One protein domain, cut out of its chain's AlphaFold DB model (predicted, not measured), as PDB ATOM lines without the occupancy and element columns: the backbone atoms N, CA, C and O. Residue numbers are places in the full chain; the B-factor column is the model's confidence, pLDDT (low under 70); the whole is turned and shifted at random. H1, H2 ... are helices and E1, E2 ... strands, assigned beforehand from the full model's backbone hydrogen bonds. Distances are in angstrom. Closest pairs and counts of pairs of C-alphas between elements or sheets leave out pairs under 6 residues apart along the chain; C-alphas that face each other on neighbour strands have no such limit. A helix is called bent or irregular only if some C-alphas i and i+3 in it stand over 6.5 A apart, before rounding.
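What this domain is: This is residues 102 to 143 of the 143 residues of the protein "SAWADEE domain-containing protein" of Trifolium subterraneum (UniProt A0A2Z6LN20). A long antiparallel hairpin of two strands, E1 and E2, reaches toward one end of the model, with the short helix H1 and an unnamed tail, residues 135 to 143, toward the other. The printed part has 42 residues, with one named helix and two named strands in the order H1, E1, E2; the class is mixed, helices and strands. It is loose, with a radius of gyration of the C-alphas of 12.2 A and spans of 32 by 25 by 17 A.

How they stand to each other: Start at H1, residues 105 to 110: it is irregular, C-alphas 106 and 109 being 7.3 A apart, with 0 of 2 O i to N i+4 pairs but 2 of 3 O i to N i+3 pairs within hydrogen-bond range. A tight link leads to E1, residues 116 to 124. Its hairpin partner E2, residues 127 to 134, stands at 151 degrees to it; N 119 and O 131 are 2.8 A apart. H1 and E2 are apart.

Where its parts are: Find C-alpha 105 at (-16.141, -62.984, -151.080), where H1 begins. E1 runs 24.5 A; E2 runs 21.4 A, bends by 50 degrees at residue 131 and ends at C-alpha 134, (-18.136, -45.229, -157.266).

The domain as a whole: The farthest C-alphas, of Asp 127 and Phe 143, are 32.4 A apart. The printed part has no cut; residue 143 is under pLDDT 70.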
ATOM      1  N   GLN A 102      -9.084 -54.930-148.597       92.38
ATOM      2  CA  GLN A 102      -9.578 -55.887-149.585       92.38
ATOM      3  C   GLN A 102     -10.910 -56.487-149.132       92.38
ATOM      4  O   GLN A 102     -10.965 -57.156-148.100       92.38
ATOM      5  N   VAL A 103     -11.950 -56.287-149.940       90.12
ATOM      6  CA  VAL A 103     -13.270 -56.902-149.748       90.12
ATOM      7  C   VAL A 103     -13.176 -58.397-150.049       90.12
ATOM      8  O   VAL A 103     -12.732 -58.782-151.130       90.12
ATOM      9  N   GLN A 104     -13.587 -59.235-149.101       92.44
ATOM     10  CA  GLN A 104     -13.617 -60.690-149.274       92.44
ATOM     11  C   GLN A 104     -14.926 -61.168-149.922       92.44
ATOM     12  O   GLN A 104     -15.941 -60.473-149.887       92.44
ATOM     13  N   ASP A 105     -14.950 -62.400-150.439       90.50
ATOM     14  CA  ASP A 105     -16.141 -62.984-151.080       90.50
ATOM     15  C   ASP A 105     -17.382 -62.959-150.172       90.50
ATOM     16  O   ASP A 105     -18.483 -62.648-150.622       90.50
ATOM     17  N   TYR A 106     -17.222 -63.228-148.872       91.38
ATOM     18  CA  TYR A 106     -18.332 -63.189-147.909       91.38
ATOM     19  C   TYR A 106     -18.814 -61.759-147.597       91.38
ATOM     20  O   TYR A 106     -19.885 -61.582-147.018       91.38
ATOM     21  N   GLU A 107     -18.045 -60.742-147.987       90.69
ATOM     22  CA  GLU A 107     -18.344 -59.316-147.825       90.69
ATOM     23  C   GLU A 107     -18.894 -58.706-149.117       90.69
ATOM     24  O   GLU A 107     -19.245 -57.530-149.129       90.69
ATOM     25  N   CYS A 108     -19.024 -59.479-150.205       88.94
ATOM     26  CA  CYS A 108     -19.485 -58.949-151.491       88.94
ATOM     27  C   CYS A 108     -20.876 -58.298-151.406       88.94
ATOM     28  O   CYS A 108     -21.142 -57.327-152.108       88.94
ATOM     29  N   GLY A 109     -21.733 -58.764-150.487       87.69
ATOM     30  CA  GLY A 109     -23.047 -58.171-150.219       87.69
ATOM     31  C   GLY A 109     -23.002 -56.776-149.581       87.69
ATOM     32  O   GLY A 109     -24.035 -56.117-149.505       87.69
ATOM     33  N   MET A 110     -21.831 -56.317-149.131       88.31
ATOM     34  CA  MET A 110     -21.613 -54.956-148.626       88.31
ATOM     35  C   MET A 110     -21.443 -53.936-149.758       88.31
ATOM     36  O   MET A 110     -21.571 -52.735-149.521       88.31
ATOM     37  N   LEU A 111     -21.152 -54.393-150.981       90.19
ATOM     38  CA  LEU A 111     -21.092 -53.523-152.146       90.19
ATOM     39  C   LEU A 111     -22.518 -53.160-152.560       90.19
ATOM     40  O   LEU A 111     -23.303 -54.007-152.980       90.19
ATOM     41  N   VAL A 112     -22.847 -51.879-152.439       93.19
ATOM     42  CA  VAL A 112     -24.118 -51.294-152.870       93.19
ATOM     43  C   VAL A 112     -23.833 -50.062-153.733       93.19
ATOM     44  O   VAL A 112     -22.716 -49.539-153.679       93.19
ATOM     45  N   PRO A 113     -24.798 -49.598-154.550       96.25
ATOM     46  CA  PRO A 113     -24.645 -48.357-155.300       96.25
ATOM     47  C   PRO A 113     -24.198 -47.179-154.422       96.25
ATOM     48  O   PRO A 113     -24.483 -47.145-153.224       96.25
ATOM     49  N   ASP A 114     -23.490 -46.232-155.032       95.56
ATOM     50  CA  ASP A 114     -22.925 -45.018-154.425       95.56
ATOM     51  C   ASP A 114     -21.791 -45.237-153.402       95.56
ATOM     52  O   ASP A 114     -21.228 -44.273-152.871       95.56
ATOM     53  N   VAL A 115     -21.376 -46.485-153.157       94.44
ATOM     54  CA  VAL A 115     -20.194 -46.778-152.333       94.44
ATOM     55  C   VAL A 115     -18.917 -46.437-153.100       94.44
ATOM     56  O   VAL A 115     -18.745 -46.819-154.258       94.44
ATOM     57  N   LYS A 116     -17.994 -45.738-152.427       95.19
ATOM     58  CA  LYS A 116     -16.638 -45.504-152.932       95.19
ATOM     59  C   LYS A 116     -15.772 -46.734-152.717       95.19
ATOM     60  O   LYS A 116     -15.732 -47.278-151.616       95.19
ATOM     61  N   VAL A 117     -15.045 -47.122-153.753       95.81
ATOM     62  CA  VAL A 117     -14.141 -48.273-153.745       95.81
ATOM     63  C   VAL A 117     -12.811 -47.909-154.392       95.81
ATOM     64  O   VAL A 117     -12.739 -46.987-155.202       95.81
ATOM     65  N   CYS A 118     -11.772 -48.669-154.060       97.25
ATOM     66  CA  CYS A 118     -10.534 -48.709-154.825       97.25
ATOM     67  C   CYS A 118     -10.658 -49.845-155.848       97.25
ATOM     68  O   CYS A 118     -10.589 -51.021-155.491       97.25
ATOM     69  N   ALA A 119     -10.943 -49.504-157.101       96.12
ATOM     70  CA  ALA A 119     -11.178 -50.466-158.168       96.12
ATOM     71  C   ALA A 119      -9.897 -50.714-158.962       96.12
ATOM     72  O   ALA A 119      -9.169 -49.777-159.293       96.12
ATOM     73  N   SER A 120      -9.652 -51.971-159.315       95.44
ATOM     74  CA  SER A 120      -8.572 -52.326-160.224       95.44
ATOM     75  C   SER A 120      -9.019 -52.200-161.684       95.44
ATOM     76  O   SER A 120     -10.174 -52.454-162.036       95.44
ATOM     77  N   ARG A 121      -8.097 -51.796-162.557       95.31
ATOM     78  CA  ARG A 121      -8.298 -51.698-164.004       95.31
ATOM     79  C   ARG A 121      -7.059 -52.208-164.729       95.31
ATOM     80  O   ARG A 121      -5.953 -51.754-164.454       95.31
ATOM     81  N   HIS A 122      -7.273 -53.118-165.674       94.56
ATOM     82  CA  HIS A 122      -6.238 -53.573-166.598       94.56
ATOM     83  C   HIS A 122      -6.135 -52.631-167.801       94.56
ATOM     84  O   HIS A 122      -7.160 -52.271-168.391       94.56
ATOM     85  N   PHE A 123      -4.907 -52.269-168.168       89.50
ATOM     86  CA  PHE A 123      -4.593 -51.585-169.428       89.50
ATOM     87  C   PHE A 123      -3.927 -52.536-170.426       89.50
ATOM     88  O   PHE A 123      -4.339 -52.561-171.581       89.50
ATOM     89  N   ASP A 124      -3.007 -53.376-169.945       89.94
ATOM     90  CA  ASP A 124      -2.321 -54.442-170.683       89.94
ATOM     91  C   ASP A 124      -2.241 -55.726-169.825       89.94
ATOM     92  O   ASP A 124      -2.753 -55.767-168.700       89.94
ATOM     93  N   THR A 125      -1.615 -56.796-170.339       86.88
ATOM     94  CA  THR A 125      -1.515 -58.103-169.649       86.88
ATOM     95  C   THR A 125      -0.891 -58.008-168.262       86.88
ATOM     96  O   THR A 125      -1.345 -58.688-167.346       86.88
ATOM     97  N   ASP A 126       0.098 -57.131-168.109       85.56
ATOM     98  CA  ASP A 126       0.883 -56.968-166.884       85.56
ATOM     99  C   ASP A 126       0.712 -55.572-166.259       85.56
ATOM    100  O   ASP A 126       1.407 -55.224-165.307       85.56
ATOM    101  N   ASP A 127      -0.230 -54.773-166.773       89.31
ATOM    102  CA  ASP A 127      -0.507 -53.417-166.295       89.31
ATOM    103  C   ASP A 127      -1.863 -53.367-165.580       89.31
ATOM    104  O   ASP A 127      -2.917 -53.153-166.192       89.31
ATOM    105  N   LEU A 128      -1.818 -53.624-164.268       92.25
ATOM    106  CA  LEU A 128      -2.951 -53.540-163.351       92.25
ATOM    107  C   LEU A 128      -2.786 -52.331-162.429       92.25
ATOM    108  O   LEU A 128      -1.872 -52.292-161.605       92.25
ATOM    109  N   ARG A 129      -3.718 -51.384-162.522       95.56
ATOM    110  CA  ARG A 129      -3.702 -50.134-161.749       95.56
ATOM    111  C   ARG A 129      -4.947 -49.996-160.892       95.56
ATOM    112  O   ARG A 129      -5.974 -50.604-161.192       95.56
ATOM    113  N   PHE A 130      -4.861 -49.190-159.840       97.12
ATOM    114  CA  PHE A 130      -5.923 -49.015-158.854       97.12
ATOM    115  C   PHE A 130      -6.397 -47.563-158.805       97.12
ATOM    116  O   PHE A 130      -5.580 -46.648-158.746       97.12
ATOM    117  N   TYR A 131      -7.713 -47.347-158.806       97.81
ATOM    118  CA  TYR A 131      -8.331 -46.022-158.873       97.81
ATOM    119  C   TYR A 131      -9.497 -45.893-157.907       97.81
ATOM    120  O   TYR A 131     -10.198 -46.864-157.629       97.81
ATOM    121  N   ASP A 132      -9.764 -44.666-157.472       97.44
ATOM    122  CA  ASP A 132     -11.027 -44.368-156.806       97.44
ATOM    123  C   ASP A 132     -12.183 -44.469-157.804       97.44
ATOM    124  O   ASP A 132     -12.155 -43.878-158.884       97.44
ATOM    125  N   ALA A 133     -13.219 -45.205-157.424       96.75
ATOM    126  CA  ALA A 133     -14.432 -45.373-158.204       96.75
ATOM    127  C   ALA A 133     -15.667 -45.330-157.302       96.75
ATOM    128  O   ALA A 133     -15.579 -45.480-156.081       96.75
ATOM    129  N   VAL A 134     -16.829 -45.135-157.919       97.00
ATOM    130  CA  VAL A 134     -18.136 -45.229-157.266       97.00
ATOM    131  C   VAL A 134     -18.894 -46.382-157.905       97.00
ATOM    132  O   VAL A 134     -18.927 -46.501-159.130       97.00
ATOM    133  N   VAL A 135     -19.479 -47.244-157.079       96.06
ATOM    134  CA  VAL A 135     -20.312 -48.350-157.556       96.06
ATOM    135  C   VAL A 135     -21.597 -47.782-158.154       96.06
ATOM    136  O   VAL A 135     -22.396 -47.177-157.450       96.06
ATOM    137  N   ASP A 136     -21.809 -47.995-159.449       97.06
ATOM    138  CA  ASP A 136     -23.036 -47.580-160.140       97.06
ATOM    139  C   ASP A 136     -24.190 -48.566-159.890       97.06
ATOM    140  O   ASP A 136     -25.291 -48.191-159.493       97.06
ATOM    141  N   SER A 137     -23.939 -49.863-160.081       94.62
ATOM    142  CA  SER A 137     -24.950 -50.908-159.914       94.62
ATOM    143  C   SER A 137     -24.332 -52.258-159.549       94.62
ATOM    144  O   SER A 137     -23.190 -52.554-159.897       94.62
ATOM    145  N   VAL A 138     -25.101 -53.096-158.844       92.81
ATOM    146  CA  VAL A 138     -24.682 -54.435-158.395       92.81
ATOM    147  C   VAL A 138     -25.698 -55.473-158.863       92.81
ATOM    148  O   VAL A 138     -26.907 -55.281-158.721       92.81
ATOM    149  N   ARG A 139     -25.219 -56.579-159.445       91.50
ATOM    150  CA  ARG A 139     -26.052 -57.711-159.876       91.50
ATOM    151  C   ARG A 139     -25.703 -58.945-159.059       91.50
ATOM    152  O   ARG A 139     -24.587 -59.444-159.146       91.50
ATOM    153  N   HIS A 140     -26.674 -59.450-158.309       86.12
ATOM    154  CA  HIS A 140     -26.530 -60.698-157.569       86.12
ATOM    155  C   HIS A 140     -27.005 -61.873-158.420       86.12
ATOM    156  O   HIS A 140     -28.099 -61.836-158.984       86.12
ATOM    157  N   PHE A 141     -26.192 -62.924-158.480       80.31
ATOM    158  CA  PHE A 141     -26.575 -64.199-159.070       80.31
ATOM    159  C   PHE A 141     -26.797 -65.205-157.942       80.31
ATOM    160  O   PHE A 141     -25.910 -65.436-157.126       80.31
ATOM    161  N   SER A 142     -27.995 -65.776-157.879       76.25
ATOM    162  CA  SER A 142     -28.274 -66.943-157.043       76.25
ATOM    163  C   SER A 142     -27.948 -68.193-157.860       76.25
ATOM    164  O   SER A 142     -28.449 -68.317-158.981       76.25
ATOM    165  N   PHE A 143     -27.091 -69.064-157.328       55.53
ATOM    166  CA  PHE A 143     -26.819 -70.393-157.886       55.53
ATOM    167  C   PHE A 143     -27.878 -71.403-157.441       55.53
ATOM    168  O   PHE A 143     -28.362 -71.275-156.292       55.53
TER     169      PHE A 143